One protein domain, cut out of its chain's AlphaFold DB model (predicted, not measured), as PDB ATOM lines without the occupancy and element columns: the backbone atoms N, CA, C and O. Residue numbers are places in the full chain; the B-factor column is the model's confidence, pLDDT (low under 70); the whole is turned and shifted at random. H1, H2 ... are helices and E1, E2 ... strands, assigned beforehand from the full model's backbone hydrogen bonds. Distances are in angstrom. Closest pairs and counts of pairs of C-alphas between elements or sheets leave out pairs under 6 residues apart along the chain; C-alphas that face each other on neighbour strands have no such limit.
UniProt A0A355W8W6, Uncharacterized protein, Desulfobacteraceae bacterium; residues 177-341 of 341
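AT A GLANCE: This is residues 177 to 341 of the 341 residues of an uncharacterized protein of Desulfobacteraceae bacterium (UniProt A0A355W8W6). One broad, twisted sheet of nine strands curls round two helices, H1 and H2, which pack on one of its faces and cross each other steeply there; the other face has no named helix. The way across the sheet turns by 50 degrees, and E7 and E9 make its two edges. The printed part has 165 residues, with two named helices and nine named strands in the order E1 E2 H1 E3 E4 E5 E6 E7 E8 H2 E9. The sheet's order is E7 E8 E6 E5 E4 E3 E2 E1 E9, mixed, in a mixed class of helices and strands with 82 residues, under half, in named elements. The whole is compact, with a radius of gyration of the C-alphas of 15.5 A, and spans 45 by 36 by 28 A.

IN THESE COORDINATES: The longest strand, E2, holds residues 185 to 195 and measures 29.4 A from first to last C-alpha. E3, residues 234 to 243, measures 27.1 A. E4 is residues 246 to 251, 16.9 A, E5 residues 258 to 263, 17.0 A, and E6 residues 272 to 277, 16.5 A. E8 is residues 300 to 304 and E7 residues 292 to 295. E1 is residues 177 to 182, 15.9 A, and its first C-alpha stands at (-26.896, 44.385, 48.173). E9, residues 337 to 340, ends with C-alpha 340 at (-20.507, 43.931, 48.454). H1 is residues 214 to 221, 10.0 A. H2, residues 309 to 324, is the longest helix, 22.3 A, and begins with C-alpha 309 at (-36.608, 51.589, 22.477).

HOW THE PARTS SIT: E3 and E2 are parallel neighbours at 16 degrees, with N 190 and O 238 2.9 A apart, within hydrogen-bond range. With H1 between them in the chain they make a strand-helix-strand unit, two parallel neighbour strands joined through a helix, and its crossover is left-handed. E3 E4 E5 E6 form a meander, each strand the antiparallel neighbour of the one before. In its hairpins, N 241 and O 248 join E3 and E4 at 2.8 A, N 249 and O 260 join E4 and E5 at 2.8 A, and N 261 and O 274 join E5 and E6 at 2.8 A, each within hydrogen-bond range. E8 is antiparallel to E6, with N 275 and O 302 at 2.8 A, and forms a hairpin with the edge strand E7, with N 294 and O 301 at 2.9 A. E1 and E2 form a hairpin, with N 180 and O 187 at 2.8 A, and the edge strand E9 is antiparallel to E1, with N 177 and O 339 at 2.8 A, both pairs within hydrogen-bond range. H1 and H2 are on the sheet, on the same face, in two layers, helices on one face of a sheet. They touch, with the C-alphas of Ile 219 and Gly 320 closest at 4.5 A, and run the same way at a steep tilt of 55 degrees. The closest C-alphas of H1 and E4 are those of Pro 215 and Leu 247, 6.2 A apart; those of H2 and E6 are Ile 273 and Ile 316, 7.5 A apart. In H1 and H2 every O i to N i+4 pair is within hydrogen-bond range. E1 and E8 are apart, for instance.

THE WHOLE: The two C-alphas farthest apart are those of Asp 203 and Pro 297, 50.1 A, while the first and last printed C-alphas are 6.1 A apart. The printed part has no cut and ends at residue 341, the chain's last. The links E2 to H1, H1 to E3, E6 to E7 and H2 to E9 are long. The mean pLDDT of the printed part is 75.8, and 39 residues are under 70, among them residues 222 to 234 and 325 to 341.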
ATOM      1  N   GLN A 177     -25.601  43.987  47.655       84.44
ATOM      2  CA  GLN A 177     -26.896  44.385  48.173       84.44
ATOM      3  C   GLN A 177     -27.175  45.824  47.758       84.44
ATOM      4  O   GLN A 177     -26.303  46.691  47.872       84.44
ATOM      5  N   LEU A 178     -28.387  46.049  47.263       81.88
ATOM      6  CA  LEU A 178     -28.933  47.342  46.902       81.88
ATOM      7  C   LEU A 178     -30.113  47.634  47.825       81.88
ATOM      8  O   LEU A 178     -31.105  46.910  47.829       81.88
ATOM      9  N   GLU A 179     -30.007  48.696  48.607       79.31
ATOM     10  CA  GLU A 179     -31.127  49.214  49.391       79.31
ATOM     11  C   GLU A 179     -31.844  50.282  48.573       79.31
ATOM     12  O   GLU A 179     -31.172  51.133  48.006       79.31
ATOM     13  N   ILE A 180     -33.171  50.220  48.465       75.50
ATOM     14  CA  ILE A 180     -33.995  51.219  47.779       75.50
ATOM     15  C   ILE A 180     -35.084  51.662  48.740       75.50
ATOM     16  O   ILE A 180     -36.005  50.903  49.037       75.50
ATOM     17  N   GLU A 181     -35.040  52.914  49.170       71.00
ATOM     18  CA  GLU A 181     -36.230  53.517  49.767       71.00
ATOM     19  C   GLU A 181     -37.234  53.836  48.644       71.00
ATOM     20  O   GLU A 181     -36.850  54.258  47.556       71.00
ATOM     21  N   SER A 182     -38.514  53.566  48.851       66.00
ATOM     22  CA  SER A 182     -39.584  53.917  47.917       66.00
ATOM     23  C   SER A 182     -40.882  54.056  48.697       66.00
ATOM     24  O   SER A 182     -41.259  53.148  49.435       66.00
ATOM     25  N   HIS A 183     -41.574  55.190  48.559       65.19
ATOM     26  CA  HIS A 183     -42.897  55.425  49.164       65.19
ATOM     27  C   HIS A 183     -42.937  55.187  50.683       65.19
ATOM     28  O   HIS A 183     -43.928  54.715  51.236       65.19
ATOM     29  N   GLY A 184     -41.839  55.504  51.374       63.66
ATOM     30  CA  GLY A 184     -41.724  55.259  52.807       63.66
ATOM     31  C   GLY A 184     -41.592  53.779  53.181       63.66
ATOM     32  O   GLY A 184     -41.918  53.427  54.316       63.66
ATOM     33  N   TYR A 185     -41.078  52.941  52.281       71.38
ATOM     34  CA  TYR A 185     -40.650  51.568  52.537       71.38
ATOM     35  C   TYR A 185     -39.204  51.360  52.096       71.38
ATOM     36  O   TYR A 185     -38.809  51.848  51.039       71.38
ATOM     37  N   THR A 186     -38.439  50.582  52.855       76.62
ATOM     38  CA  THR A 186     -37.076  50.185  52.477       76.62
ATOM     39  C   THR A 186     -37.098  48.806  51.828       76.62
ATOM     40  O   THR A 186     -37.325  47.801  52.498       76.62
ATOM     41  N   ASN A 187     -36.898  48.752  50.515       79.06
ATOM     42  CA  ASN A 187     -36.748  47.514  49.757       79.06
ATOM     43  C   ASN A 187     -35.281  47.084  49.747       79.06
ATOM     44  O   ASN A 187     -34.381  47.909  49.577       79.06
ATOM     45  N   HIS A 188     -35.049  45.780  49.855       84.56
ATOM     46  CA  HIS A 188     -33.715  45.197  49.748       84.56
ATOM     47  C   HIS A 188     -33.644  44.333  48.496       84.56
ATOM     48  O   HIS A 188     -34.458  43.426  48.327       84.56
ATOM     49  N   ILE A 189     -32.680  44.606  47.619       86.81
ATOM     50  CA  ILE A 189     -32.411  43.797  46.431       86.81
ATOM     51  C   ILE A 189     -31.022  43.179  46.541       86.81
ATOM     52  O   ILE A 189     -30.002  43.865  46.479       86.81
ATOM     53  N   GLU A 190     -30.986  41.860  46.647       89.06
ATOM     54  CA  GLU A 190     -29.774  41.069  46.490       89.06
ATOM     55  C   GLU A 190     -29.437  40.969  44.995       89.06
ATOM     56  O   GLU A 190     -30.236  40.483  44.197       89.06
ATOM     57  N   LEU A 191     -28.262  41.438  44.584       88.06
ATOM     58  CA  LEU A 191     -27.814  41.463  43.193       88.06
ATOM     59  C   LEU A 191     -26.784  40.366  42.934       88.06
ATOM     60  O   LEU A 191     -25.718  40.319  43.556       88.06
ATOM     61  N   ILE A 192     -27.052  39.527  41.942       88.88
ATOM     62  CA  ILE A 192     -26.123  38.539  41.402       88.88
ATOM     63  C   ILE A 192     -25.660  39.023  40.032       88.88
ATOM     64  O   ILE A 192     -26.388  38.922  39.044       88.88
ATOM     65  N   ASP A 193     -24.428  39.524  39.976       88.44
ATOM     66  CA  ASP A 193     -23.809  39.923  38.715       88.44
ATOM     67  C   ASP A 193     -23.343  38.681  37.939       88.44
ATOM     68  O   ASP A 193     -22.413  37.964  38.341       88.44
ATOM     69  N   LEU A 194     -24.031  38.409  36.831       86.88
ATOM     70  CA  LEU A 194     -23.712  37.330  35.904       86.88
ATOM     71  C   LEU A 194     -22.636  37.742  34.892       86.88
ATOM     72  O   LEU A 194     -22.106  36.857  34.215       86.88
ATOM     73  N   GLY A 195     -22.264  39.020  34.835       84.50
ATOM     74  CA  GLY A 195     -21.217  39.586  33.990       84.50
ATOM     75  C   GLY A 195     -21.578  41.001  33.542       84.50
ATOM     76  O   GLY A 195     -22.660  41.206  33.008       84.50
ATOM     77  N   GLU A 196     -20.657  41.950  33.730       87.50
ATOM     78  CA  GLU A 196     -20.748  43.340  33.244       87.50
ATOM     79  C   GLU A 196     -21.934  44.162  33.790       87.50
ATOM     80  O   GLU A 196     -22.072  45.332  33.447       87.50
ATOM     81  N   GLY A 197     -22.746  43.615  34.704       87.25
ATOM     82  CA  GLY A 197     -23.872  44.329  35.308       87.25
ATOM     83  C   GLY A 197     -23.444  45.380  36.331       87.25
ATOM     84  O   GLY A 197     -24.160  46.365  36.533       87.25
ATOM     85  N   ILE A 198     -22.275  45.203  36.959       88.38
ATOM     86  CA  ILE A 198     -21.682  46.157  37.901       88.38
ATOM     87  C   ILE A 198     -20.224  46.423  37.518       88.38
ATOM     88  O   ILE A 198     -19.403  45.518  37.390       88.38
ATOM     89  N   SER A 199     -19.887  47.701  37.363       88.81
ATOM     90  CA  SER A 199     -18.512  48.155  37.123       88.81
ATOM     91  C   SER A 199     -17.715  48.303  38.420       88.81
ATOM     92  O   SER A 199     -18.274  48.626  39.472       88.81
ATOM     93  N   GLU A 200     -16.396  48.116  38.341       83.50
ATOM     94  CA  GLU A 200     -15.505  48.269  39.493       83.50
ATOM     95  C   GLU A 200     -15.564  49.693  40.075       83.50
ATOM     96  O   GLU A 200     -15.561  50.699  39.358       83.50
ATOM     97  N   ALA A 201     -15.608  49.782  41.404       78.81
ATOM     98  CA  ALA A 201     -15.552  51.047  42.121       78.81
ATOM     99  C   ALA A 201     -14.113  51.580  42.192       78.81
ATOM    100  O   ALA A 201     -13.201  50.846  42.571       78.81
ATOM    101  N   LYS A 202     -13.917  52.878  41.912       72.12
ATOM    102  CA  LYS A 202     -12.588  53.525  41.943       72.12
ATOM    103  C   LYS A 202     -11.912  53.448  43.322       72.12
ATOM    104  O   LYS A 202     -10.711  53.223  43.383       72.12
ATOM    105  N   ASP A 203     -12.693  53.543  44.402       74.81
ATOM    106  CA  ASP A 203     -12.201  53.545  45.793       74.81
ATOM    107  C   ASP A 203     -12.816  52.425  46.656       74.81
ATOM    108  O   ASP A 203     -12.810  52.485  47.885       74.81
ATOM    109  N   GLY A 204     -13.411  51.407  46.025       70.88
ATOM    110  CA  GLY A 204     -14.178  50.360  46.719       70.88
ATOM    111  C   GLY A 204     -15.550  50.808  47.246       70.88
ATOM    112  O   GLY A 204     -16.295  49.982  47.769       70.88
ATOM    113  N   LEU A 205     -15.901  52.088  47.083       71.88
ATOM    114  CA  LEU A 205     -17.231  52.632  47.348       71.88
ATOM    115  C   LEU A 205     -18.104  52.486  46.102       71.88
ATOM    116  O   LEU A 205     -17.855  53.140  45.089       71.88
ATOM    117  N   TYR A 206     -19.120  51.631  46.181       74.81
ATOM    118  CA  TYR A 206     -20.076  51.448  45.098       74.81
ATOM    119  C   TYR A 206     -21.219  52.460  45.212       74.81
ATOM    120  O   TYR A 206     -21.756  52.717  46.288       74.81
ATOM    121  N   SER A 207     -21.588  53.020  44.070       74.62
ATOM    122  CA  SER A 207     -22.653  54.004  43.893       74.62
ATOM    123  C   SER A 207     -23.556  53.589  42.734       74.62
ATOM    124  O   SER A 207     -23.232  52.662  41.990       74.62
ATOM    125  N   PHE A 208     -24.673  54.289  42.545       77.50
ATOM    126  CA  PHE A 208     -25.579  54.024  41.427       77.50
ATOM    127  C   PHE A 208     -24.884  54.070  40.054       77.50
ATOM    128  O   PHE A 208     -25.190  53.262  39.183       77.50
ATOM    129  N   ASP A 209     -23.866  54.919  39.879       81.00
ATOM    130  CA  ASP A 209     -23.094  55.009  38.630       81.00
ATOM    131  C   ASP A 209     -22.341  53.716  38.284       81.00
ATOM    132  O   ASP A 209     -21.992  53.471  37.116       81.00
ATOM    133  N   ASN A 210     -22.092  52.877  39.297       86.31
ATOM    134  CA  ASN A 210     -21.469  51.579  39.114       86.31
ATOM    135  C   ASN A 210     -22.431  50.544  38.530       86.31
ATOM    136  O   ASN A 210     -21.948  49.606  37.894       86.31
ATOM    137  N   LEU A 211     -23.746  50.716  38.697       88.38
ATOM    138  CA  LEU A 211     -24.753  49.853  38.095       88.38
ATOM    139  C   LEU A 211     -24.798  50.103  36.581       88.38
ATOM    140  O   LEU A 211     -25.096  51.212  36.127       88.38
ATOM    141  N   LYS A 212     -24.473  49.071  35.801       91.75
ATOM    142  CA  LYS A 212     -24.466  49.094  34.331       91.75
ATOM    143  C   LYS A 212     -25.660  48.385  33.708       91.75
ATOM    144  O   LYS A 212     -25.927  48.611  32.537       91.75
ATOM    145  N   CYS A 213     -26.400  47.601  34.491       92.88
ATOM    146  CA  CYS A 213     -27.639  46.960  34.060       92.88
ATOM    147  C   CYS A 213     -28.684  47.994  33.613       92.88
ATOM    148  O   CYS A 213     -29.367  48.585  34.452       92.88
ATOM    149  N   ARG A 214     -28.821  48.217  32.298       91.38
ATOM    150  CA  ARG A 214     -29.737  49.219  31.725       91.38
ATOM    151  C   ARG A 214     -31.192  49.004  32.159       91.38
ATOM    152  O   ARG A 214     -31.783  49.968  32.637       91.38
ATOM    153  N   PRO A 215     -31.778  47.787  32.087       92.06
ATOM    154  CA  PRO A 215     -33.165  47.599  32.510       92.06
ATOM    155  C   PRO A 215     -33.390  47.904  33.994       92.06
ATOM    156  O   PRO A 215     -34.382  48.535  34.345       92.06
ATOM    157  N   LEU A 216     -32.458  47.500  34.869       91.19
ATOM    158  CA  LEU A 216     -32.574  47.794  36.299       91.19
ATOM    159  C   LEU A 216     -32.433  49.288  36.566       91.19
ATOM    160  O   LEU A 216     -33.161  49.823  37.392       91.19
ATOM    161  N   ARG A 217     -31.539  49.979  35.854       88.12
ATOM    162  CA  ARG A 217     -31.452  51.435  35.945       88.12
ATOM    163  C   ARG A 217     -32.767  52.093  35.568       88.12
ATOM    164  O   ARG A 217     -33.218  52.906  36.347       88.12
ATOM    165  N   LEU A 218     -33.413  51.703  34.472       87.50
ATOM    166  CA  LEU A 218     -34.691  52.296  34.052       87.50
ATOM    167  C   LEU A 218     -35.801  52.121  35.101       87.50
ATOM    168  O   LEU A 218     -36.526  53.066  35.388       87.50
ATOM    169  N   ILE A 219     -35.879  50.946  35.738       86.25
ATOM    170  CA  ILE A 219     -36.803  50.687  36.861       86.25
ATOM    171  C   ILE A 219     -36.558  51.645  38.038       86.25
ATOM    172  O   ILE A 219     -37.486  51.998  38.769       86.25
ATOM    173  N   LEU A 220     -35.303  52.044  38.250       79.50
ATOM    174  CA  LEU A 220     -34.887  52.863  39.385       79.50
ATOM    175  C   LEU A 220     -34.825  54.365  39.051       79.50
ATOM    176  O   LEU A 220     -35.111  55.176  39.920       79.50
ATOM    177  N   GLU A 221     -34.484  54.756  37.822       71.50
ATOM    178  CA  GLU A 221     -34.229  56.141  37.400       71.50
ATOM    179  C   GLU A 221     -35.499  57.002  37.452       71.50
ATOM    180  O   GLU A 221     -35.441  58.113  37.981       71.50
ATOM    181  N   GLU A 222     -36.667  56.486  37.044       55.44
ATOM    182  CA  GLU A 222     -37.941  57.219  37.194       55.44
ATOM    183  C   GLU A 222     -38.332  57.441  38.673       55.44
ATOM    184  O   GLU A 222     -39.045  58.390  39.002       55.44
ATOM    185  N   ASN A 223     -37.796  56.629  39.591       52.41
ATOM    186  CA  ASN A 223     -38.015  56.746  41.035       52.41
ATOM    187  C   ASN A 223     -37.022  57.701  41.735       52.41
ATOM    188  O   ASN A 223     -37.177  58.002  42.921       52.41
ATOM    189  N   PHE A 224     -36.007  58.211  41.026       43.91
ATOM    190  CA  PHE A 224     -34.833  58.840  41.641       43.91
ATOM    191  C   PHE A 224     -34.911  60.364  41.835       43.91
ATOM    192  O   PHE A 224     -34.224  60.916  42.701       43.91
ATOM    193  N   GLU A 225     -35.735  61.082  41.069       43.59
ATOM    194  CA  GLU A 225     -35.603  62.546  40.953       43.59
ATOM    195  C   GLU A 225     -36.207  63.390  42.097       43.59
ATOM    196  O   GLU A 225     -36.203  64.616  42.016       43.59
ATOM    197  N   ASN A 226     -36.661  62.820  43.223       37.81
ATOM    198  CA  ASN A 226     -37.268  63.625  44.298       37.81
ATOM    199  C   ASN A 226     -36.813  63.243  45.730       37.81
ATOM    200  O   ASN A 226     -37.080  62.149  46.224       37.81
ATOM    201  N   ARG A 227     -36.145  64.193  46.426       44.28
ATOM    202  CA  ARG A 227     -35.313  63.996  47.651       44.28
ATOM    203  C   ARG A 227     -35.861  64.526  48.996       44.28
ATOM    204  O   ARG A 227     -36.561  65.546  49.005       44.28
ATOM    205  N   LEU A 228     -35.400  63.847  50.082       36.50
ATOM    206  CA  LEU A 228     -35.445  64.034  51.571       36.50
ATOM    207  C   LEU A 228     -36.543  63.471  52.533       36.50
ATOM    208  O   LEU A 228     -37.362  64.254  53.011       36.50
ATOM    209  N   LYS A 229     -36.451  62.194  52.971       40.50
ATOM    210  CA  LYS A 229     -36.539  61.691  54.380       40.50
ATOM    211  C   LYS A 229     -36.741  60.160  54.444       40.50
ATOM    212  O   LYS A 229     -37.751  59.664  53.964       40.50
ATOM    213  N   GLY A 230     -35.827  59.454  55.113       46.03
ATOM    214  CA  GLY A 230     -35.913  58.006  55.340       46.03
ATOM    215  C   GLY A 230     -37.121  57.596  56.188       46.03
ATOM    216  O   GLY A 230     -37.605  58.369  57.025       46.03
ATOM    217  N   SER A 231     -37.610  56.380  55.954       50.31
ATOM    218  CA  SER A 231     -38.646  55.734  56.761       50.31
ATOM    219  C   SER A 231     -38.092  54.484  57.450       50.31
ATOM    220  O   SER A 231     -37.066  53.943  57.059       50.31
ATOM    221  N   GLU A 232     -38.799  54.011  58.478       54.47
ATOM    222  CA  GLU A 232     -38.419  52.834  59.273       54.47
ATOM    223  C   GLU A 232     -39.229  51.571  58.912       54.47
ATOM    224  O   GLU A 232     -39.168  50.573  59.630       54.47
ATOM    225  N   LYS A 233     -40.042  51.591  57.842       57.00
ATOM    226  CA  LYS A 233     -40.907  50.447  57.501       57.00
ATOM    227  C   LYS A 233     -40.208  49.500  56.517       57.00
ATOM    228  O   LYS A 233     -39.815  49.952  55.440       57.00
ATOM    229  N   PRO A 234     -40.103  48.194  56.828       58.47
ATOM    230  CA  PRO A 234     -39.547  47.226  55.892       58.47
ATOM    231  C   PRO A 234     -40.454  47.105  54.660       58.47
ATOM    232  O   PRO A 234     -41.671  46.961  54.792       58.47
ATOM    233  N   GLY A 235     -39.855  47.214  53.475       73.75
ATOM    234  CA  GLY A 235     -40.467  46.938  52.177       73.75
ATOM    235  C   GLY A 235     -40.308  45.472  51.770       73.75
ATOM    236  O   GLY A 235     -40.220  44.592  52.627       73.75
ATOM    237  N   GLY A 236     -40.279  45.214  50.460       79.19
ATOM    238  CA  GLY A 236     -40.113  43.867  49.919       79.19
ATOM    239  C   GLY A 236     -38.652  43.423  49.831       79.19
ATOM    240  O   GLY A 236     -37.744  44.245  49.659       79.19
ATOM    241  N   ASN A 237     -38.434  42.110  49.908       85.56
ATOM    242  CA  ASN A 237     -37.135  41.491  49.649       85.56
ATOM    243  C   ASN A 237     -37.085  40.965  48.218       85.56
ATOM    244  O   ASN A 237     -37.993  40.271  47.763       85.56
ATOM    245  N   TRP A 238     -35.998  41.247  47.514       88.38
ATOM    246  CA  TRP A 238     -35.864  40.961  46.093       88.38
ATOM    247  C   TRP A 238     -34.527  40.296  45.791       88.38
ATOM    248  O   TRP A 238     -33.523  40.540  46.457       88.38
ATOM    249  N   LEU A 239     -34.508  39.477  44.744       89.56
ATOM    250  CA  LEU A 239     -33.284  38.969  44.136       89.56
ATOM    251  C   LEU A 239     -33.264  39.405  42.677       89.56
ATOM    252  O   LEU A 239     -34.228  39.148  41.954       89.56
ATOM    253  N   ALA A 240     -32.161  40.008  42.245       91.62
ATOM    254  CA  ALA A 240     -31.925  40.329  40.851       91.62
ATOM    255  C   ALA A 240     -30.701  39.592  40.302       91.62
ATOM    256  O   ALA A 240     -29.614  39.644  40.876       91.62
ATOM    257  N   THR A 241     -30.856  38.939  39.159       91.75
ATOM    258  CA  THR A 241     -29.761  38.463  38.312       91.75
ATOM    259  C   THR A 241     -29.536  39.477  37.203       91.75
ATOM    260  O   THR A 241     -30.461  39.802  36.463       91.75
ATOM    261  N   ILE A 242     -28.316  40.000  37.082       92.69
ATOM    262  CA  ILE A 242     -28.042  41.122  36.178       92.69
ATOM    263  C   ILE A 242     -26.850  40.869  35.258       92.69
ATOM    264  O   ILE A 242     -25.869  40.236  35.652       92.69
ATOM    265  N   THR A 243     -26.945  41.407  34.046       92.06
ATOM    266  CA  THR A 243     -25.802  41.812  33.210       92.06
ATOM    267  C   THR A 243     -25.953  43.296  32.871       92.06
ATOM    268  O   THR A 243     -26.849  43.959  33.395       92.06
ATOM    269  N   ASP A 244     -25.107  43.843  32.008       92.50
ATOM    270  CA  ASP A 244     -25.281  45.176  31.419       92.50
ATOM    271  C   ASP A 244     -26.627  45.339  30.672       92.50
ATOM    272  O   ASP A 244     -27.280  46.378  30.771       92.50
ATOM    273  N   SER A 245     -27.085  44.294  29.979       91.44
ATOM    274  CA  SER A 245     -28.289  44.308  29.141       91.44
ATOM    275  C   SER A 245     -29.474  43.516  29.693       91.44
ATOM    276  O   SER A 245     -30.580  43.651  29.183       91.44
ATOM    277  N   TYR A 246     -29.269  42.633  30.668       92.19
ATOM    278  CA  TYR A 246     -30.294  41.704  31.152       92.19
ATOM    279  C   TYR A 246     -30.614  41.927  32.630       92.19
ATOM    280  O   TYR A 246     -29.714  42.177  33.434       92.19
ATOM    281  N   LEU A 247     -31.891  41.770  32.977       93.75
ATOM    282  CA  LEU A 247     -32.391  41.735  34.345       93.75
ATOM    283  C   LEU A 247     -33.403  40.593  34.497       93.75
ATOM    284  O   LEU A 247     -34.451  40.592  33.855       93.75
ATOM    285  N   GLY A 248     -33.109  39.666  35.401       93.00
ATOM    286  CA  GLY A 248     -34.100  38.812  36.045       93.00
ATOM    287  C   GLY A 248     -34.363  39.359  37.443       93.00
ATOM    288  O   GLY A 248     -33.415  39.541  38.197       93.00
ATOM    289  N   LEU A 249     -35.608  39.660  37.801       91.69
ATOM    290  CA  LEU A 249     -35.989  40.209  39.104       91.69
ATOM    291  C   LEU A 249     -37.125  39.377  39.694       91.69
ATOM    292  O   LEU A 249     -38.172  39.208  39.072       91.69
ATOM    293  N   GLN A 250     -36.941  38.895  40.918       89.62
ATOM    294  CA  GLN A 250     -37.947  38.108  41.626       89.62
ATOM    295  C   GLN A 250     -38.169  38.633  43.043       89.62
ATOM    296  O   GLN A 250     -37.223  39.027  43.727       89.62
ATOM    297  N   ASN A 251     -39.420  38.593  43.497       86.94
ATOM    298  CA  ASN A 251     -39.753  38.886  44.887       86.94
ATOM    299  C   ASN A 251     -39.523  37.631  45.754       86.94
ATOM    300  O   ASN A 251     -39.937  36.521  45.403       86.94
ATOM    301  N   LEU A 252     -38.836  37.795  46.882       85.19
ATOM    302  CA  LEU A 252     -38.475  36.730  47.817       85.19
ATOM    303  C   LEU A 252     -39.497  36.552  48.942       85.19
ATOM    304  O   LEU A 252     -39.466  35.519  49.612       85.19
ATOM    305  N   ASP A 253     -40.426  37.488  49.115       81.44
ATOM    306  CA  ASP A 253     -41.381  37.459  50.212       81.44
ATOM    307  C   ASP A 253     -42.329  36.247  50.090       81.44
ATOM    308  O   ASP A 253     -42.712  35.835  48.980       81.44
ATOM    309  N   PRO A 254     -42.701  35.616  51.220       75.81
ATOM    310  CA  PRO A 254     -43.603  34.472  51.217       75.81
ATOM    311  C   PRO A 254     -44.958  34.811  50.591       75.81
ATOM    312  O   PRO A 254     -45.547  35.852  50.867       75.81
ATOM    313  N   GLY A 255     -45.466  33.913  49.746       73.56
ATOM    314  CA  GLY A 255     -46.761  34.078  49.085       73.56
ATOM    315  C   GLY A 255     -46.774  35.098  47.947       73.56
ATOM    316  O   GLY A 255     -47.770  35.155  47.236       73.56
ATOM    317  N   CYS A 256     -45.696  35.856  47.721       75.31
ATOM    318  CA  CYS A 256     -45.550  36.734  46.566       75.31
ATOM    319  C   CYS A 256     -44.816  36.005  45.435       75.31
ATOM    320  O   CYS A 256     -43.601  35.784  45.481       75.31
ATOM    321  N   THR A 257     -45.564  35.630  44.396       78.69
ATOM    322  CA  THR A 257     -44.995  35.111  43.149       78.69
ATOM    323  C   THR A 257     -44.987  36.226  42.119       78.69
ATOM    324  O   THR A 257     -46.018  36.528  41.510       78.69
ATOM    325  N   LEU A 258     -43.819  36.839  41.952       86.69
ATOM    326  CA  LEU A 258     -43.550  37.793  40.891       86.69
ATOM    327  C   LEU A 258     -42.170  37.528  40.308       86.69
ATOM    328  O   LEU A 258     -41.199  37.420  41.057       86.69
ATOM    329  N   HIS A 259     -42.113  37.425  38.984       89.62
ATOM    330  CA  HIS A 259     -40.899  37.133  38.242       89.62
ATOM    331  C   HIS A 259     -40.856  37.967  36.964       89.62
ATOM    332  O   HIS A 259     -41.659  37.754  36.057       89.62
ATOM    333  N   LEU A 260     -39.927  38.913  36.907       91.69
ATOM    334  CA  LEU A 260     -39.653  39.771  35.763       91.69
ATOM    335  C   LEU A 260     -38.381  39.285  35.071       91.69
ATOM    336  O   LEU A 260     -37.359  39.085  35.712       91.69
ATOM    337  N   GLU A 261     -38.438  39.143  33.758       92.50
ATOM    338  CA  GLU A 261     -37.312  38.832  32.886       92.50
ATOM    339  C   GLU A 261     -37.281  39.869  31.780       92.50
ATOM    340  O   GLU A 261     -38.273  40.065  31.078       92.50
ATOM    341  N   THR A 262     -36.156  40.547  31.610       92.19
ATOM    342  CA  THR A 262     -36.053  41.600  30.611       92.19
ATOM    343  C   THR A 262     -34.659  41.667  30.004       92.19
ATOM    344  O   THR A 262     -33.650  41.444  30.675       92.19
ATOM    345  N   THR A 263     -34.602  41.928  28.700       90.19
ATOM    346  CA  THR A 263     -33.362  42.194  27.963       90.19
ATOM    347  C   THR A 263     -33.518  43.486  27.181       90.19
ATOM    348  O   THR A 263     -34.508  43.654  26.472       90.19
ATOM    349  N   LEU A 264     -32.511  44.351  27.287       88.69
ATOM    350  CA  LEU A 264     -32.380  45.588  26.538       88.69
ATOM    351  C   LEU A 264     -30.990  45.682  25.899       88.69
ATOM    352  O   LEU A 264     -29.994  45.944  26.572       88.69
ATOM    353  N   VAL A 265     -30.945  45.485  24.589       85.06
ATOM    354  CA  VAL A 265     -29.782  45.623  23.713       85.06
ATOM    355  C   VAL A 265     -30.140  46.507  22.518       85.06
ATOM    356  O   VAL A 265     -31.309  46.783  22.248       85.06
ATOM    357  N   ASP A 266     -29.133  46.934  21.763       80.44
ATOM    358  CA  ASP A 266     -29.353  47.801  20.599       80.44
ATOM    359  C   ASP A 266     -30.016  47.055  19.425       80.44
ATOM    360  O   ASP A 266     -30.654  47.663  18.568       80.44
ATOM    361  N   ASN A 267     -29.914  45.719  19.397       78.88
ATOM    362  CA  ASN A 267     -30.682  44.889  18.474       78.88
ATOM    363  C   ASN A 267     -32.121  44.701  18.983       78.88
ATOM    364  O   ASN A 267     -32.388  43.816  19.799       78.88
ATOM    365  N   MET A 268     -33.040  45.497  18.438       72.44
ATOM    366  CA  MET A 268     -34.460  45.516  18.800       72.44
ATOM    367  C   MET A 268     -35.129  44.135  18.813       72.44
ATOM    368  O   MET A 268     -35.949  43.871  19.689       72.44
ATOM    369  N   ASP A 269     -34.736  43.216  17.926       73.06
ATOM    370  CA  ASP A 269     -35.332  41.874  17.851       73.06
ATOM    371  C   ASP A 269     -35.075  41.029  19.103       73.06
ATOM    372  O   ASP A 269     -35.815  40.085  19.392       73.06
ATOM    373  N   SER A 270     -34.026  41.362  19.856       75.75
ATOM    374  CA  SER A 270     -33.636  40.676  21.089       75.75
ATOM    375  C   SER A 270     -34.207  41.321  22.353       75.75
ATOM    376  O   SER A 270     -34.021  40.763  23.440       75.75
ATOM    377  N   ASN A 271     -34.881  42.467  22.225       85.19
ATOM    378  CA  ASN A 271     -35.479  43.163  23.354       85.19
ATOM    379  C   ASN A 271     -36.778  42.483  23.756       85.19
ATOM    380  O   ASN A 271     -37.628  42.168  22.922       85.19
ATOM    381  N   PHE A 272     -36.929  42.241  25.052       87.25
ATOM    382  CA  PHE A 272     -38.166  41.694  25.581       87.25
ATOM    383  C   PHE A 272     -38.382  42.111  27.025       87.25
ATOM    384  O   PHE A 272     -37.432  42.279  27.784       87.25
ATOM    385  N   ILE A 273     -39.651  42.206  27.398       90.06
ATOM    386  CA  ILE A 273     -40.128  42.278  28.769       90.06
ATOM    387  C   ILE A 273     -41.047  41.083  28.952       90.06
ATOM    388  O   ILE A 273     -41.978  40.882  28.178       90.06
ATOM    389  N   PHE A 274     -40.794  40.286  29.974       90.38
ATOM    390  CA  PHE A 274     -41.646  39.188  30.376       90.38
ATOM    391  C   PHE A 274     -41.901  39.286  31.870       90.38
ATOM    392  O   PHE A 274     -40.976  39.445  32.657       90.38
ATOM    393  N   LEU A 275     -43.158  39.158  32.270       90.00
ATOM    394  CA  LEU A 275     -43.557  39.225  33.660       90.00
ATOM    395  C   LEU A 275     -44.570  38.130  33.964       90.00
ATOM    396  O   LEU A 275     -45.634  38.057  33.348       90.00
ATOM    397  N   TYR A 276     -44.245  37.312  34.954       89.00
ATOM    398  CA  TYR A 276     -45.169  36.383  35.580       89.00
ATOM    399  C   TYR A 276     -45.562  36.905  36.956       89.00
ATOM    400  O   TYR A 276     -44.699  37.219  37.778       89.00
ATOM    401  N   SER A 277     -46.862  36.956  37.236       87.12
ATOM    402  CA  SER A 277     -47.353  37.298  38.569       87.12
ATOM    403  C   SER A 277     -48.628  36.546  38.921       87.12
ATOM    404  O   SER A 277     -49.550  36.471  38.107       87.12
ATOM    405  N   LYS A 278     -48.722  36.063  40.162       81.75
ATOM    406  CA  LYS A 278     -49.974  35.493  40.693       81.75
ATOM    407  C   LYS A 278     -50.877  36.538  41.340       81.75
ATOM    408  O   LYS A 278     -52.080  36.532  41.109       81.75
ATOM    409  N   ASN A 279     -50.283  37.453  42.109       69.69
ATOM    410  CA  ASN A 279     -51.036  38.370  42.975       69.69
ATOM    411  C   ASN A 279     -51.018  39.826  42.507       69.69
ATOM    412  O   ASN A 279     -51.799  40.629  43.006       69.69
ATOM    413  N   VAL A 280     -50.135  40.183  41.572       68.25
ATOM    414  CA  VAL A 280     -50.057  41.555  41.062       68.25
ATOM    415  C   VAL A 280     -50.965  41.669  39.847       68.25
ATOM    416  O   VAL A 280     -50.737  41.051  38.808       68.25
ATOM    417  N   ASN A 281     -52.038  42.441  39.984       67.25
ATOM    418  CA  ASN A 281     -52.988  42.641  38.901       67.25
ATOM    419  C   ASN A 281     -52.546  43.836  38.049       67.25
ATOM    420  O   ASN A 281     -53.090  44.925  38.180       67.25
ATOM    421  N   ILE A 282     -51.555  43.632  37.178       71.69
ATOM    422  CA  ILE A 282     -51.204  44.641  36.169       71.69
ATOM    423  C   ILE A 282     -52.300  44.645  35.119       71.69
ATOM    424  O   ILE A 282     -52.490  43.670  34.383       71.69
ATOM    425  N   GLU A 283     -53.065  45.725  35.091       70.56
ATOM    426  CA  GLU A 283     -54.128  45.912  34.125       70.56
ATOM    427  C   GLU A 283     -53.555  46.325  32.771       70.56
ATOM    428  O   GLU A 283     -52.635  47.137  32.684       70.56
ATOM    429  N   LYS A 284     -54.170  45.837  31.688       70.69
ATOM    430  CA  LYS A 284     -53.764  46.159  30.313       70.69
ATOM    431  C   LYS A 284     -53.664  47.666  30.052       70.69
ATOM    432  O   LYS A 284     -52.812  48.090  29.289       70.69
ATOM    433  N   LYS A 285     -54.502  48.474  30.711       75.19
ATOM    434  CA  LYS A 285     -54.513  49.941  30.581       75.19
ATOM    435  C   LYS A 285     -53.293  50.641  31.194       75.19
ATOM    436  O   LYS A 285     -53.090  51.819  30.926       75.19
ATOM    437  N   GLN A 286     -52.545  49.958  32.063       76.50
ATOM    438  CA  GLN A 286     -51.375  50.523  32.740       76.50
ATOM    439  C   GLN A 286     -50.103  50.413  31.897       76.50
ATOM    440  O   GLN A 286     -49.178  51.176  32.143       76.50
ATOM    441  N   LEU A 287     -50.069  49.503  30.917       78.88
ATOM    442  CA  LEU A 287     -48.946  49.309  29.998       78.88
ATOM    443  C   LEU A 287     -49.317  49.742  28.572       78.88
ATOM    444  O   LEU A 287     -50.486  49.998  28.275       78.88
ATOM    445  N   GLN A 288     -48.326  49.845  27.680       75.56
ATOM    446  CA  GLN A 288     -48.586  50.159  26.274       75.56
ATOM    447  C   GLN A 288     -49.393  49.043  25.566       75.56
ATOM    448  O   GLN A 288     -49.322  47.879  25.976       75.56
ATOM    449  N   PRO A 289     -50.155  49.368  24.500       66.12
ATOM    450  CA  PRO A 289     -51.023  48.418  23.795       66.12
ATOM    451  C   PRO A 289     -50.311  47.185  23.225       66.12
ATOM    452  O   PRO A 289     -50.927  46.123  23.138       66.12
ATOM    453  N   GLU A 290     -49.035  47.321  22.858       74.06
ATOM    454  CA  GLU A 290     -48.174  46.244  22.359       74.06
ATOM    455  C   GLU A 290     -47.861  45.156  23.401       74.06
ATOM    456  O   GLU A 290     -47.468  44.045  23.036       74.06
ATOM    457  N   CYS A 291     -48.085  45.415  24.693       76.75
ATOM    458  CA  CYS A 291     -48.007  44.375  25.711       76.75
ATOM    459  C   CYS A 291     -49.177  43.401  25.548       76.75
ATOM    460  O   CYS A 291     -50.349  43.792  25.630       76.75
ATOM    461  N   SER A 292     -48.886  42.111  25.376       78.94
ATOM    462  CA  SER A 292     -49.927  41.083  25.408       78.94
ATOM    463  C   SER A 292     -49.964  40.346  26.739       78.94
ATOM    464  O   SER A 292     -48.980  40.231  27.469       78.94
ATOM    465  N   PHE A 293     -51.174  39.913  27.080       81.12
ATOM    466  CA  PHE A 293     -51.521  39.396  28.392       81.12
ATOM    467  C   PHE A 293     -52.202  38.050  28.218       81.12
ATOM    468  O   PHE A 293     -53.217  37.954  27.527       81.12
ATOM    469  N   THR A 294     -51.681  37.038  28.898       80.25
ATOM    470  CA  THR A 294     -52.242  35.689  28.896       80.25
ATOM    471  C   THR A 294     -52.539  35.278  30.326       80.25
ATOM    472  O   THR A 294     -51.667  35.306  31.194       80.25
ATOM    473  N   LYS A 295     -53.797  34.924  30.599       81.00
ATOM    474  CA  LYS A 295     -54.192  34.385  31.900       81.00
ATOM    475  C   LYS A 295     -53.821  32.906  31.948       81.00
ATOM    476  O   LYS A 295     -54.213  32.157  31.060       81.00
ATOM    477  N   THR A 296     -53.110  32.498  32.991       82.69
ATOM    478  CA  THR A 296     -52.824  31.088  33.268       82.69
ATOM    479  C   THR A 296     -53.762  30.583  34.369       82.69
ATOM    480  O   THR A 296     -54.447  31.390  35.013       82.69
ATOM    481  N   PRO A 297     -53.838  29.264  34.607       82.44
ATOM    482  CA  PRO A 297     -54.549  28.724  35.762       82.44
ATOM    483  C   PRO A 297     -54.133  29.337  37.106       82.44
ATOM    484  O   PRO A 297     -54.990  29.515  37.972       82.44
ATOM    485  N   LEU A 298     -52.849  29.673  37.291       83.69
ATOM    486  CA  LEU A 298     -52.334  30.157  38.578       83.69
ATOM    487  C   LEU A 298     -52.047  31.656  38.644       83.69
ATOM    488  O   LEU A 298     -51.855  32.174  39.742       83.69
ATOM    489  N   GLY A 299     -52.002  32.359  37.516       83.56
ATOM    490  CA  GLY A 299     -51.628  33.766  37.495       83.56
ATOM    491  C   GLY A 299     -51.823  34.430  36.137       83.56
ATOM    492  O   GLY A 299     -52.793  34.185  35.412       83.56
ATOM    493  N   ARG A 300     -50.905  35.337  35.810       85.00
ATOM    494  CA  ARG A 300     -50.899  36.083  34.554       85.00
ATOM    495  C   ARG A 300     -49.484  36.185  34.006       85.00
ATOM    496  O   ARG A 300     -48.544  36.474  34.742       85.00
ATOM    497  N   LEU A 301     -49.378  35.983  32.699       84.88
ATOM    498  CA  LEU A 301     -48.210  36.271  31.884       84.88
ATOM    499  C   LEU A 301     -48.444  37.608  31.185       84.88
ATOM    500  O   LEU A 301     -49.501  37.820  30.588       84.88
ATOM    501  N   THR A 302     -47.459  38.491  31.253       85.44
ATOM    502  CA  THR A 302     -47.400  39.725  30.470       85.44
ATOM    503  C   THR A 302     -46.123  39.689  29.655       85.44
ATOM    504  O   THR A 302     -45.060  39.396  30.202       85.44
ATOM    505  N   TRP A 303     -46.211  39.975  28.364       84.25
ATOM    506  CA  TRP A 303     -45.045  40.029  27.498       84.25
ATOM    507  C   TRP A 303     -45.068  41.278  26.620       84.25
ATOM    508  O   TRP A 303     -46.126  41.740  26.199       84.25
ATOM    509  N   ASN A 304     -43.886  41.802  26.323       81.19
ATOM    510  CA  ASN A 304     -43.653  42.785  25.277       81.19
ATOM    511  C   ASN A 304     -42.375  42.398  24.531       81.19
ATOM    512  O   ASN A 304     -41.330  42.207  25.144       81.19
ATOM    513  N   ASN A 305     -42.475  42.244  23.219       72.12
ATOM    514  CA  ASN A 305     -41.404  41.790  22.333       72.12
ATOM    515  C   ASN A 305     -41.396  42.529  20.979       72.12
ATOM    516  O   ASN A 305     -40.626  42.168  20.091       72.12
ATOM    517  N   LYS A 306     -42.279  43.522  20.814       67.12
ATOM    518  CA  LYS A 306     -42.508  44.301  19.588       67.12
ATOM    519  C   LYS A 306     -42.706  45.762  19.974       67.12
ATOM    520  O   LYS A 306     -43.777  46.332  19.807       67.12
ATOM    521  N   THR A 307     -41.681  46.352  20.567       69.12
ATOM    522  CA  THR A 307     -41.713  47.756  20.968       69.12
ATOM    523  C   THR A 307     -40.397  48.395  20.574       69.12
ATOM    524  O   THR A 307     -39.361  47.730  20.599       69.12
ATOM    525  N   ASP A 308     -40.452  49.653  20.151       79.81
ATOM    526  CA  ASP A 308     -39.249  50.442  19.945       79.81
ATOM    527  C   ASP A 308     -38.561  50.728  21.293       79.81
ATOM    528  O   ASP A 308     -39.062  50.385  22.368       79.81
ATOM    529  N   LEU A 309     -37.362  51.313  21.254       83.44
ATOM    530  CA  LEU A 309     -36.608  51.589  22.477       83.44
ATOM    531  C   LEU A 309     -37.414  52.470  23.449       83.44
ATOM    532  O   LEU A 309     -37.417  52.218  24.649       83.44
ATOM    533  N   SER A 310     -38.151  53.452  22.924       84.00
ATOM    534  CA  SER A 310     -38.946  54.377  23.733       84.00
ATOM    535  C   SER A 310     -40.116  53.677  24.431       84.00
ATOM    536  O   SER A 310     -40.339  53.877  25.629       84.00
ATOM    537  N   GLY A 311     -40.847  52.824  23.716       84.56
ATOM    538  CA  GLY A 311     -41.933  52.034  24.279       84.56
ATOM    539  C   GLY A 311     -41.428  50.992  25.277       84.56
ATOM    540  O   GLY A 311     -42.078  50.769  26.302       84.56
ATOM    541  N   PHE A 312     -40.241  50.417  25.060       86.56
ATOM    542  CA  PHE A 312     -39.587  49.556  26.047       86.56
ATOM    543  C   PHE A 312     -39.301  50.309  27.349       86.56
ATOM    544  O   PHE A 312     -39.716  49.861  28.417       86.56
ATOM    545  N   GLU A 313     -38.610  51.450  27.255       86.94
ATOM    546  CA  GLU A 313     -38.215  52.281  28.399       86.94
ATOM    547  C   GLU A 313     -39.436  52.717  29.217       86.94
ATOM    548  O   GLU A 313     -39.463  52.562  30.438       86.94
ATOM    549  N   LYS A 314     -40.506  53.138  28.539       86.31
ATOM    550  CA  LYS A 314     -41.767  53.502  29.188       86.31
ATOM    551  C   LYS A 314     -42.434  52.319  29.893       86.31
ATOM    552  O   LYS A 314     -42.895  52.459  31.022       86.31
ATOM    553  N   ASN A 315     -42.504  51.151  29.251       87.56
ATOM    554  CA  ASN A 315     -43.129  49.970  29.856       87.56
ATOM    555  C   ASN A 315     -42.337  49.459  31.061       87.56
ATOM    556  O   ASN A 315     -42.937  49.074  32.063       87.56
ATOM    557  N   ILE A 316     -41.003  49.442  30.981       87.50
ATOM    558  CA  ILE A 316     -40.177  48.968  32.093       87.50
ATOM    559  C   ILE A 316     -40.217  49.947  33.277       87.50
ATOM    560  O   ILE A 316     -40.295  49.489  34.416       87.50
ATOM    561  N   GLY A 317     -40.267  51.260  33.018       84.38
ATOM    562  CA  GLY A 317     -40.503  52.288  34.039       84.38
ATOM    563  C   GLY A 317     -41.854  52.108  34.737       84.38
ATOM    564  O   GLY A 317     -41.911  51.960  35.956       84.38
ATOM    565  N   GLN A 318     -42.936  51.943  33.963       84.06
ATOM    566  CA  GLN A 318     -44.281  51.656  34.486       84.06
ATOM    567  C   GLN A 318     -44.345  50.366  35.315       84.06
ATOM    568  O   GLN A 318     -45.023  50.322  36.341       84.06
ATOM    569  N   ILE A 319     -43.648  49.306  34.892       85.25
ATOM    570  CA  ILE A 319     -43.529  48.079  35.689       85.25
ATOM    571  C   ILE A 319     -42.794  48.382  36.991       85.25
ATOM    572  O   ILE A 319     -43.288  48.003  38.046       85.25
ATOM    573  N   GLY A 320     -41.664  49.091  36.942       82.88
ATOM    574  CA  GLY A 320     -40.931  49.519  38.134       82.88
ATOM    575  C   GLY A 320     -41.817  50.276  39.122       82.88
ATOM    576  O   GLY A 320     -41.868  49.924  40.300       82.88
ATOM    577  N   ASP A 321     -42.595  51.233  38.627       77.88
ATOM    578  CA  ASP A 321     -43.608  51.938  39.406       77.88
ATOM    579  C   ASP A 321     -44.597  50.961  40.055       77.88
ATOM    580  O   ASP A 321     -44.829  51.037  41.252       77.88
ATOM    581  N   ILE A 322     -45.156  49.997  39.328       79.62
ATOM    582  CA  ILE A 322     -46.121  49.050  39.912       79.62
ATOM    583  C   ILE A 322     -45.473  48.139  40.966       79.62
ATOM    584  O   ILE A 322     -46.109  47.803  41.963       79.62
ATOM    585  N   LEU A 323     -44.222  47.726  40.758       79.94
ATOM    586  CA  LEU A 323     -43.521  46.822  41.673       79.94
ATOM    587  C   LEU A 323     -43.100  47.507  42.974       79.94
ATOM    588  O   LEU A 323     -43.086  46.863  44.023       79.94
ATOM    589  N   PHE A 324     -42.746  48.790  42.902       75.81
ATOM    590  CA  PHE A 324     -42.157  49.525  44.020       75.81
ATOM    591  C   PHE A 324     -43.045  50.658  44.561       75.81
ATOM    592  O   PHE A 324     -42.692  51.240  45.592       75.81
ATOM    593  N   ARG A 325     -44.198  50.961  43.943       65.38
ATOM    594  CA  ARG A 325     -45.254  51.810  44.521       65.38
ATOM    595  C   ARG A 325     -46.247  50.957  45.299       65.38
ATOM    596  O   ARG A 325     -46.950  50.125  44.735       65.38
ATOM    597  N   GLY A 326     -46.364  51.220  46.599       49.56
ATOM    598  CA  GLY A 326     -47.540  50.794  47.358       49.56
ATOM    599  C   GLY A 326     -48.806  51.492  46.840       49.56
ATOM    600  O   GLY A 326     -48.730  52.590  46.282       49.56
ATOM    601  N   GLU A 327     -49.975  50.874  47.022       35.81
ATOM    602  CA  GLU A 327     -51.257  51.511  46.701       35.81
ATOM    603  C   GLU A 327     -51.401  52.840  47.467       35.81
ATOM    604  O   GLU A 327     -51.563  52.867  48.684       35.81
ATOM    605  N   GLY A 328     -51.345  53.953  46.731       35.62
ATOM    606  CA  GLY A 328     -51.696  55.285  47.217       35.62
ATOM    607  C   GLY A 328     -50.604  56.016  48.002       35.62
ATOM    608  O   GLY A 328     -50.579  55.994  49.226       35.62
ATOM    609  N   SER A 329     -49.758  56.782  47.311       29.91
ATOM    610  CA  SER A 329     -49.282  58.103  47.767       29.91
ATOM    611  C   SER A 329     -48.346  58.729  46.732       29.91
ATOM    612  O   SER A 329     -47.514  58.061  46.131       29.91
ATOM    613  N   HIS A 330     -48.503  60.033  46.507       32.59
ATOM    614  CA  HIS A 330     -47.572  60.841  45.727       32.59
ATOM    615  C   HIS A 330     -46.370  61.237  46.597       32.59
ATOM    616  O   HIS A 330     -46.584  61.807  47.665       32.59
ATOM    617  N   LEU A 331     -45.149  61.028  46.065       29.12
ATOM    618  CA  LEU A 331     -43.828  61.430  46.598       29.12
ATOM    619  C   LEU A 331     -43.451  60.684  47.913       29.12
ATOM    620  O   LEU A 331     -44.250  60.618  48.835       29.12
ATOM    621  N   LYS A 332     -42.241  60.148  48.151       38.56
ATOM    622  CA  LYS A 332     -40.887  60.574  47.754       38.56
ATOM    623  C   LYS A 332     -39.830  59.590  48.369       38.56
ATOM    624  O   LYS A 332     -40.155  58.931  49.356       38.56
ATOM    625  N   TYR A 333     -38.580  59.627  47.865       39.91
ATOM    626  CA  TYR A 333     -37.284  59.136  48.427       39.91
ATOM    627  C   TYR A 333     -36.795  57.715  48.101       39.91
ATOM    628  O   TYR A 333     -37.503  56.764  48.393       39.91
ATOM    629  N   SER A 334     -35.533  57.632  47.629       39.78
ATOM    630  CA  SER A 334     -34.670  56.440  47.510       39.78
ATOM    631  C   SER A 334     -33.236  56.764  47.962       39.78
ATOM    632  O   SER A 334     -32.602  57.653  47.393       39.78
ATOM    633  N   ILE A 335     -32.694  56.057  48.959       43.22
ATOM    634  CA  ILE A 335     -31.246  56.004  49.220       43.22
ATOM    635  C   ILE A 335     -30.728  54.716  48.596       43.22
ATOM    636  O   ILE A 335     -31.054  53.650  49.094       43.22
ATOM    637  N   LEU A 336     -29.911  54.813  47.540       51.66
ATOM    638  CA  LEU A 336     -29.196  53.656  47.001       51.66
ATOM    639  C   LEU A 336     -27.821  53.532  47.627       51.66
ATOM    640  O   LEU A 336     -26.927  54.332  47.347       51.66
ATOM    641  N   THR A 337     -27.633  52.477  48.411       59.28
ATOM    642  CA  THR A 337     -26.296  52.042  48.809       59.28
ATOM    643  C   THR A 337     -26.029  50.679  48.200       59.28
ATOM    644  O   THR A 337     -26.727  49.719  48.512       59.28
ATOM    645  N   LEU A 338     -25.017  50.602  47.336       59.53
ATOM    646  CA  LEU A 338     -24.463  49.338  46.866       59.53
ATOM    647  C   LEU A 338     -23.362  48.918  47.833       59.53
ATOM    648  O   LEU A 338     -22.398  49.655  48.048       59.53
ATOM    649  N   LYS A 339     -23.492  47.732  48.418       65.50
ATOM    650  CA  LYS A 339     -22.440  47.133  49.249       65.50
ATOM    651  C   LYS A 339     -22.116  45.742  48.715       65.50
ATOM    652  O   LYS A 339     -23.044  45.030  48.340       65.50
ATOM    653  N   PRO A 340     -20.838  45.337  48.648       61.69
ATOM    654  CA  PRO A 340     -20.507  43.931  48.454       61.69
ATOM    655  C   PRO A 340     -21.045  43.121  49.643       61.69
ATOM    656  O   PRO A 340     -20.936  43.579  50.784       61.69
ATOM    657  N   ALA A 341     -21.655  41.973  49.347       56.50
ATOM    658  CA  ALA A 341     -22.234  41.067  50.342       56.50
ATOM    659  C   ALA A 341     -21.177  40.288  51.140       56.50
ATOM    660  O   ALA A 341     -20.071  40.035  50.595       56.50
TER     661      ALA A 341